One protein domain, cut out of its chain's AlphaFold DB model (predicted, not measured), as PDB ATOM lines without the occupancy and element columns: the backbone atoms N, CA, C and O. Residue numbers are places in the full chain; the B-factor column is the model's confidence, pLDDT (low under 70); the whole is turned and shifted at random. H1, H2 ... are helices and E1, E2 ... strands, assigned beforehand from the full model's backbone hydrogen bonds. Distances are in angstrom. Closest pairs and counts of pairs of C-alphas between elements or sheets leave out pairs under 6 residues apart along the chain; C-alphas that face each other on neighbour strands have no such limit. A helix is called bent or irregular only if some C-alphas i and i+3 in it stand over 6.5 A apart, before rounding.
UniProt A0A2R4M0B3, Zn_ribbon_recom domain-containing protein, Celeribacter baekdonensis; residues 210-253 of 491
ATOM      1  N   LEU A 210      35.295 -41.414   6.708       81.06
ATOM      2  CA  LEU A 210      35.278 -41.452   5.249       81.06
ATOM      3  C   LEU A 210      36.381 -40.595   4.609       81.06
ATOM      4  O   LEU A 210      36.594 -40.715   3.409       81.06
ATOM      5  N   ASP A 211      37.082 -39.745   5.370       81.94
ATOM      6  CA  ASP A 211      38.230 -38.985   4.853       81.94
ATOM      7  C   ASP A 211      39.433 -39.884   4.558       81.94
ATOM      8  O   ASP A 211      40.327 -39.485   3.819       81.94
ATOM      9  N   TRP A 212      39.455 -41.091   5.121       85.75
ATOM     10  CA  TRP A 212      40.498 -42.077   4.862       85.75
ATOM     11  C   TRP A 212      40.222 -42.940   3.639       85.75
ATOM     12  O   TRP A 212      41.114 -43.681   3.243       85.75
ATOM     13  N   LEU A 213      39.026 -42.837   3.045       84.69
ATOM     14  CA  LEU A 213      38.729 -43.550   1.812       84.69
ATOM     15  C   LEU A 213      39.584 -42.992   0.682       84.69
ATOM     16  O   LEU A 213      39.474 -41.818   0.315       84.69
ATOM     17  N   GLN A 214      40.394 -43.866   0.110       86.50
ATOM     18  CA  GLN A 214      41.213 -43.592  -1.052       86.50
ATOM     19  C   GLN A 214      40.632 -44.299  -2.264       86.50
ATOM     20  O   GLN A 214      39.894 -45.278  -2.169       86.50
ATOM     21  N   GLU A 215      40.994 -43.798  -3.435       83.12
ATOM     22  CA  GLU A 215      40.557 -44.362  -4.707       83.12
ATOM     23  C   GLU A 215      40.978 -45.852  -4.818       83.12
ATOM     24  O   GLU A 215      40.225 -46.688  -5.318       83.12
ATOM     25  N   GLY A 216      42.112 -46.230  -4.210       85.06
ATOM     26  CA  GLY A 216      42.576 -47.617  -4.148       85.06
ATOM     27  C   GLY A 216      41.709 -48.590  -3.327       85.06
ATOM     28  O   GLY A 216      41.693 -49.793  -3.599       85.06
ATOM     29  N   ASP A 217      40.870 -48.097  -2.409       88.00
ATOM     30  CA  ASP A 217      39.943 -48.943  -1.633       88.00
ATOM     31  C   ASP A 217      38.867 -49.609  -2.510       88.00
ATOM     32  O   ASP A 217      38.146 -50.508  -2.068       88.00
ATOM     33  N   THR A 218      38.784 -49.203  -3.780       88.56
ATOM     34  CA  THR A 218      37.910 -49.779  -4.807       88.56
ATOM     35  C   THR A 218      38.464 -51.055  -5.454       88.56
ATOM     36  O   THR A 218      37.934 -51.511  -6.468       88.56
ATOM     37  N   GLY A 219      39.526 -51.642  -4.885       88.44
ATOM     38  CA  GLY A 219      40.193 -52.830  -5.434       88.44
ATOM     39  C   GLY A 219      41.273 -52.490  -6.462       88.44
ATOM     40  O   GLY A 219      41.552 -53.299  -7.350       88.44
ATOM     41  N   HIS A 220      41.861 -51.295  -6.364       88.06
ATOM     42  CA  HIS A 220      42.888 -50.800  -7.278       88.06
ATOM     43  C   HIS A 220      44.092 -50.258  -6.496       88.06
ATOM     44  O   HIS A 220      43.993 -49.871  -5.340       88.06
ATOM     45  N   ILE A 221      45.261 -50.228  -7.120       86.25
ATOM     46  CA  ILE A 221      46.479 -49.635  -6.581       86.25
ATOM     47  C   ILE A 221      46.699 -48.326  -7.324       86.25
ATOM     48  O   ILE A 221      46.775 -48.306  -8.553       86.25
ATOM     49  N   CYS A 222      46.821 -47.248  -6.557       83.81
ATOM     50  CA  CYS A 222      47.209 -45.931  -7.046       83.81
ATOM     51  C   CYS A 222      48.475 -45.516  -6.301       83.81
ATOM     52  O   CYS A 222      48.517 -45.583  -5.071       83.81
ATOM     53  N   SER A 223      49.521 -45.122  -7.021       82.25
ATOM     54  CA  SER A 223      50.757 -44.649  -6.400       82.25
ATOM     55  C   SER A 223      51.401 -43.567  -7.242       82.25
ATOM     56  O   SER A 223      51.929 -43.843  -8.315       82.25
ATOM     57  N   GLU A 224      51.434 -42.350  -6.706       80.44
ATOM     58  CA  GLU A 224      52.182 -41.245  -7.307       80.44
ATOM     59  C   GLU A 224      53.682 -41.566  -7.373       80.44
ATOM     60  O   GLU A 224      54.316 -41.348  -8.400       80.44
ATOM     61  N   THR A 225      54.235 -42.171  -6.313       82.12
ATOM     62  CA  THR A 225      55.660 -42.524  -6.206       82.12
ATOM     63  C   THR A 225      56.134 -43.437  -7.332       82.12
ATOM     64  O   THR A 225      57.237 -43.263  -7.842       82.12
ATOM     65  N   TYR A 226      55.314 -44.420  -7.705       79.56
ATOM     66  CA  TYR A 226      55.639 -45.389  -8.751       79.56
ATOM     67  C   TYR A 226      54.974 -45.062 -10.095       79.56
ATOM     68  O   TYR A 226      55.066 -45.863 -11.019       79.56
ATOM     69  N   GLY A 227      54.281 -43.921 -10.208       75.06
ATOM     70  CA  GLY A 227      53.519 -43.557 -11.405       75.06
ATOM     71  C   GLY A 227      52.377 -44.525 -11.738       75.06
ATOM     72  O   GLY A 227      51.939 -44.586 -12.882       75.06
ATOM     73  N   ILE A 228      51.896 -45.302 -10.762       78.62
ATOM     74  CA  ILE A 228      50.843 -46.296 -10.971       78.62
ATOM     75  C   ILE A 228      49.498 -45.582 -10.942       78.62
ATOM     76  O   ILE A 228      49.037 -45.151  -9.881       78.62
ATOM     77  N   ASN A 229      48.865 -45.499 -12.109       76.38
ATOM     78  CA  ASN A 229      47.551 -44.904 -12.280       76.38
ATOM     79  C   ASN A 229      46.505 -46.007 -12.500       76.38
ATOM     80  O   ASN A 229      46.418 -46.583 -13.581       76.38
ATOM     81  N   TRP A 230      45.734 -46.311 -11.454       80.38
ATOM     82  CA  TRP A 230      44.570 -47.202 -11.511       80.38
ATOM     83  C   TRP A 230      44.842 -48.658 -11.937       80.38
ATOM     84  O   TRP A 230      44.225 -49.191 -12.861       80.38
ATOM     85  N   LEU A 231      45.753 -49.344 -11.241       82.44
ATOM     86  CA  LEU A 231      46.055 -50.756 -11.508       82.44
ATOM     87  C   LEU A 231      45.146 -51.682 -10.696       82.44
ATOM     88  O   LEU A 231      45.016 -51.506  -9.493       82.44
ATOM     89  N   LYS A 232      44.573 -52.727 -11.299       83.62
ATOM     90  CA  LYS A 232      43.776 -53.714 -10.553       83.62
ATOM     91  C   LYS A 232      44.594 -54.372  -9.432       83.62
ATOM     92  O   LYS A 232      45.638 -54.974  -9.688       83.62
ATOM     93  N   ALA A 233      44.099 -54.285  -8.201       86.62
ATOM     94  CA  ALA A 233      44.738 -54.876  -7.034       86.62
ATOM     95  C   ALA A 233      44.359 -56.355  -6.855       86.62
ATOM     96  O   ALA A 233      43.378 -56.846  -7.414       86.62
ATOM     97  N   GLN A 234      45.141 -57.071  -6.043       89.88
ATOM     98  CA  GLN A 234      44.832 -58.452  -5.642       89.88
ATOM     99  C   GLN A 234      43.910 -58.530  -4.420       89.88
ATOM    100  O   GLN A 234      43.322 -59.581  -4.170       89.88
ATOM    101  N   HIS A 235      43.813 -57.454  -3.637       88.62
ATOM    102  CA  HIS A 235      42.926 -57.428  -2.483       88.62
ATOM    103  C   HIS A 235      41.471 -57.290  -2.928       88.62
ATOM    104  O   HIS A 235      41.164 -56.706  -3.969       88.62
ATOM    105  N   GLU A 236      40.569 -57.812  -2.106       88.31
ATOM    106  CA  GLU A 236      39.145 -57.575  -2.290       88.31
ATOM    107  C   GLU A 236      38.852 -56.069  -2.134       88.31
ATOM    108  O   GLU A 236      39.436 -55.418  -1.255       88.31
ATOM    109  N   PRO A 237      38.008 -55.478  -2.995       89.69
ATOM    110  CA  PRO A 237      37.580 -54.095  -2.830       89.69
ATOM    111  C   PRO A 237      36.797 -53.925  -1.523       89.69
ATOM    112  O   PRO A 237      35.908 -54.716  -1.218       89.69
ATOM    113  N   LEU A 238      37.078 -52.856  -0.773       90.44
ATOM    114  CA  LEU A 238      36.297 -52.503   0.418       90.44
ATOM    115  C   LEU A 238      34.943 -51.895   0.033       90.44
ATOM    116  O   LEU A 238      33.943 -52.096   0.723       90.44
ATOM    117  N   ILE A 239      34.916 -51.140  -1.068       90.56
ATOM    118  CA  ILE A 239      33.728 -50.486  -1.626       90.56
ATOM    119  C   ILE A 239      33.778 -50.492  -3.155       90.56
ATOM    120  O   ILE A 239      34.839 -50.637  -3.751       90.56
ATOM    121  N   THR A 240      32.634 -50.313  -3.812       90.19
ATOM    122  CA  THR A 240      32.596 -50.186  -5.275       90.19
ATOM    123  C   THR A 240      33.038 -48.795  -5.734       90.19
ATOM    124  O   THR A 240      32.943 -47.815  -4.986       90.19
ATOM    125  N   LEU A 241      33.476 -48.688  -6.992       88.88
ATOM    126  CA  LEU A 241      33.878 -47.410  -7.582       88.88
ATOM    127  C   LEU A 241      32.705 -46.418  -7.648       88.88
ATOM    128  O   LEU A 241      32.886 -45.244  -7.321       88.88
ATOM    129  N   ALA A 242      31.484 -46.860  -7.980       88.25
ATOM    130  CA  ALA A 242      30.344 -45.941  -7.982       88.25
ATOM    131  C   ALA A 242      29.978 -45.471  -6.568       88.25
ATOM    132  O   ALA A 242      29.593 -44.311  -6.387       88.25
ATOM    133  N   LEU A 243      30.112 -46.332  -5.548       88.56
ATOM    134  CA  LEU A 243      29.900 -45.922  -4.159       88.56
ATOM    135  C   LEU A 243      30.952 -44.898  -3.717       88.56
ATOM    136  O   LEU A 243      30.577 -43.894  -3.109       88.56
ATOM    137  N   PHE A 244      32.227 -45.111  -4.057       90.81
ATOM    138  CA  PHE A 244      33.296 -44.148  -3.792       90.81
ATOM    139  C   PHE A 244      32.976 -42.782  -4.414       90.81
ATOM    140  O   PHE A 244      32.903 -41.787  -3.690       90.81
ATOM    141  N   ASN A 245      32.655 -42.741  -5.711       89.19
ATOM    142  CA  ASN A 245      32.311 -41.500  -6.416       89.19
ATOM    143  C   ASN A 245      31.111 -40.792  -5.777       89.19
ATOM    144  O   ASN A 245      31.155 -39.593  -5.514       89.19
ATOM    145  N   LYS A 246      30.069 -41.543  -5.410       87.75
ATOM    146  CA  LYS A 246      28.888 -41.002  -4.724       87.75
ATOM    147  C   LYS A 246      29.212 -40.415  -3.349       87.75
ATOM    148  O   LYS A 246      28.576 -39.444  -2.927       87.75
ATOM    149  N   VAL A 247      30.157 -41.006  -2.619       88.38
ATOM    150  CA  VAL A 247      30.650 -40.444  -1.355       88.38
ATOM    151  C   VAL A 247      31.401 -39.143  -1.625       88.38
ATOM    152  O   VAL A 247      31.110 -38.156  -0.951       88.38
ATOM    153  N   GLN A 248      32.277 -39.096  -2.634       87.56
ATOM    154  CA  GLN A 248      32.993 -37.868  -3.002       87.56
ATOM    155  C   GLN A 248      32.037 -36.746  -3.426       87.56
ATOM    156  O   GLN A 248      32.130 -35.634  -2.909       87.56
ATOM    157  N   GLU A 249      31.037 -37.050  -4.253       87.44
ATOM    158  CA  GLU A 249      29.982 -36.101  -4.633       87.44
ATOM    159  C   GLU A 249      29.230 -35.561  -3.412       87.44
ATOM    160  O   GLU A 249      28.959 -34.366  -3.315       87.44
ATOM    161  N   ARG A 250      28.890 -36.422  -2.442       84.19
ATOM    162  CA  ARG A 250      28.228 -35.973  -1.208       84.19
ATOM    163  C   ARG A 250      29.127 -35.123  -0.321       84.19
ATOM    164  O   ARG A 250      28.597 -34.250   0.359       84.19
ATOM    165  N   ARG A 251      30.434 -35.390  -0.301       81.75
ATOM    166  CA  ARG A 251      31.418 -34.589   0.442       81.75
ATOM    167  C   ARG A 251      31.574 -33.199  -0.171       81.75
ATOM    168  O   ARG A 251      31.667 -32.229   0.570       81.75
ATOM    169  N   GLN A 252      31.578 -33.111  -1.500       84.00
ATOM    170  CA  GLN A 252      31.695 -31.850  -2.241       84.00
ATOM    171  C   GLN A 252      30.360 -31.088  -2.343       84.00
ATOM    172  O   GLN A 252      30.343 -29.880  -2.568       84.00
ATOM    173  N   GLY A 253      29.236 -31.790  -2.197       80.06
ATOM    174  CA  GLY A 253      27.893 -31.235  -2.316       80.06
ATOM    175  C   GLY A 253      27.393 -30.481  -1.080       80.06
ATOM    176  O   GLY A 253      27.982 -30.485  -0.002       80.06
TER     177      GLY A 253
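Overview. This is residues 210 to 253 of the 491 residues of the protein "Zn_ribbon_recom domain-containing protein" of Celeribacter baekdonensis (UniProt A0A2R4M0B3). Picture a two-strand hairpin, E1 and E2, at one end and the longer helix H2 at the other, with the short helix H1 between them. Residues 233 to 240 lead from E2 back to H2, and the first residues of H2 pack on H1, while the rest of H2 runs on away from the hairpin. The printed part has 44 residues, with two named helices and two named strands in the order H1, E1, E2, H2; the sheet's order is E1 - E2, antiparallel, and the class is mixed, helices and strands. It is only just compact, close to loose, with a radius of gyration of the C-alphas of 11.0 A, and it spans 32 by 22 by 15 A.

Along the chain. Start at Leu 210, whose C-alpha is at (35.278, -41.452, 5.249); residues 210 to 214 come before the first named element. Find C-alpha 215 at (40.557, -44.362, -4.707): here H1 begins, residues 215 to 218. It is neither bent nor irregular, but only just: C-alphas 215 and 218 are 6.0 A apart. After Gly 219 look for E1, residues 220 to 223, which is 10.0 A from first to last C-alpha. Residues 224 to 227 lead to E2, residues 228 to 232, 10.3 A long. H2, residues 241 to 252, runs 16.6 A from its first to its last C-alpha and ends with C-alpha 252 at (31.695, -31.850, -2.241).

Arrangement. Look first from H1 to E1, where the closest C-alphas, those of Gly 216 and Cys 222, are 5.7 A apart. E1 and E2 form a hairpin and are antiparallel, with 163 degrees between their directions. C-alphas 220 and 232 face each other at 4.5 A. Check N 221 and O 231 at 2.7 A and N 228 and O 223 at 2.8 A, both within hydrogen-bond range. H1 and H2 touch, H2 with residues 241 to 244 alone; their closest C-alphas are those of Thr 218 and Leu 241, 5.4 A apart. E1 and H2 are apart. In H2 every O i to N i+4 pair is within hydrogen-bond range; H1, with 4 residues, is too short for such a pair.

Size, cuts and confidence. The two C-alphas farthest apart are those of Gln 234 and Gly 253, at 32.2 A, while the first and last printed C-alphas, those of Leu 210 and Gly 253, are 14.7 A apart. The printed part has no cut. The links H1 to E1 and E1 to E2 are tight, and the link E2 to H2, with 8 residues, is short; no link is long. In the B-factor column you will find a mean pLDDT of 85.3 for the printed part, and no printed residue is under 70.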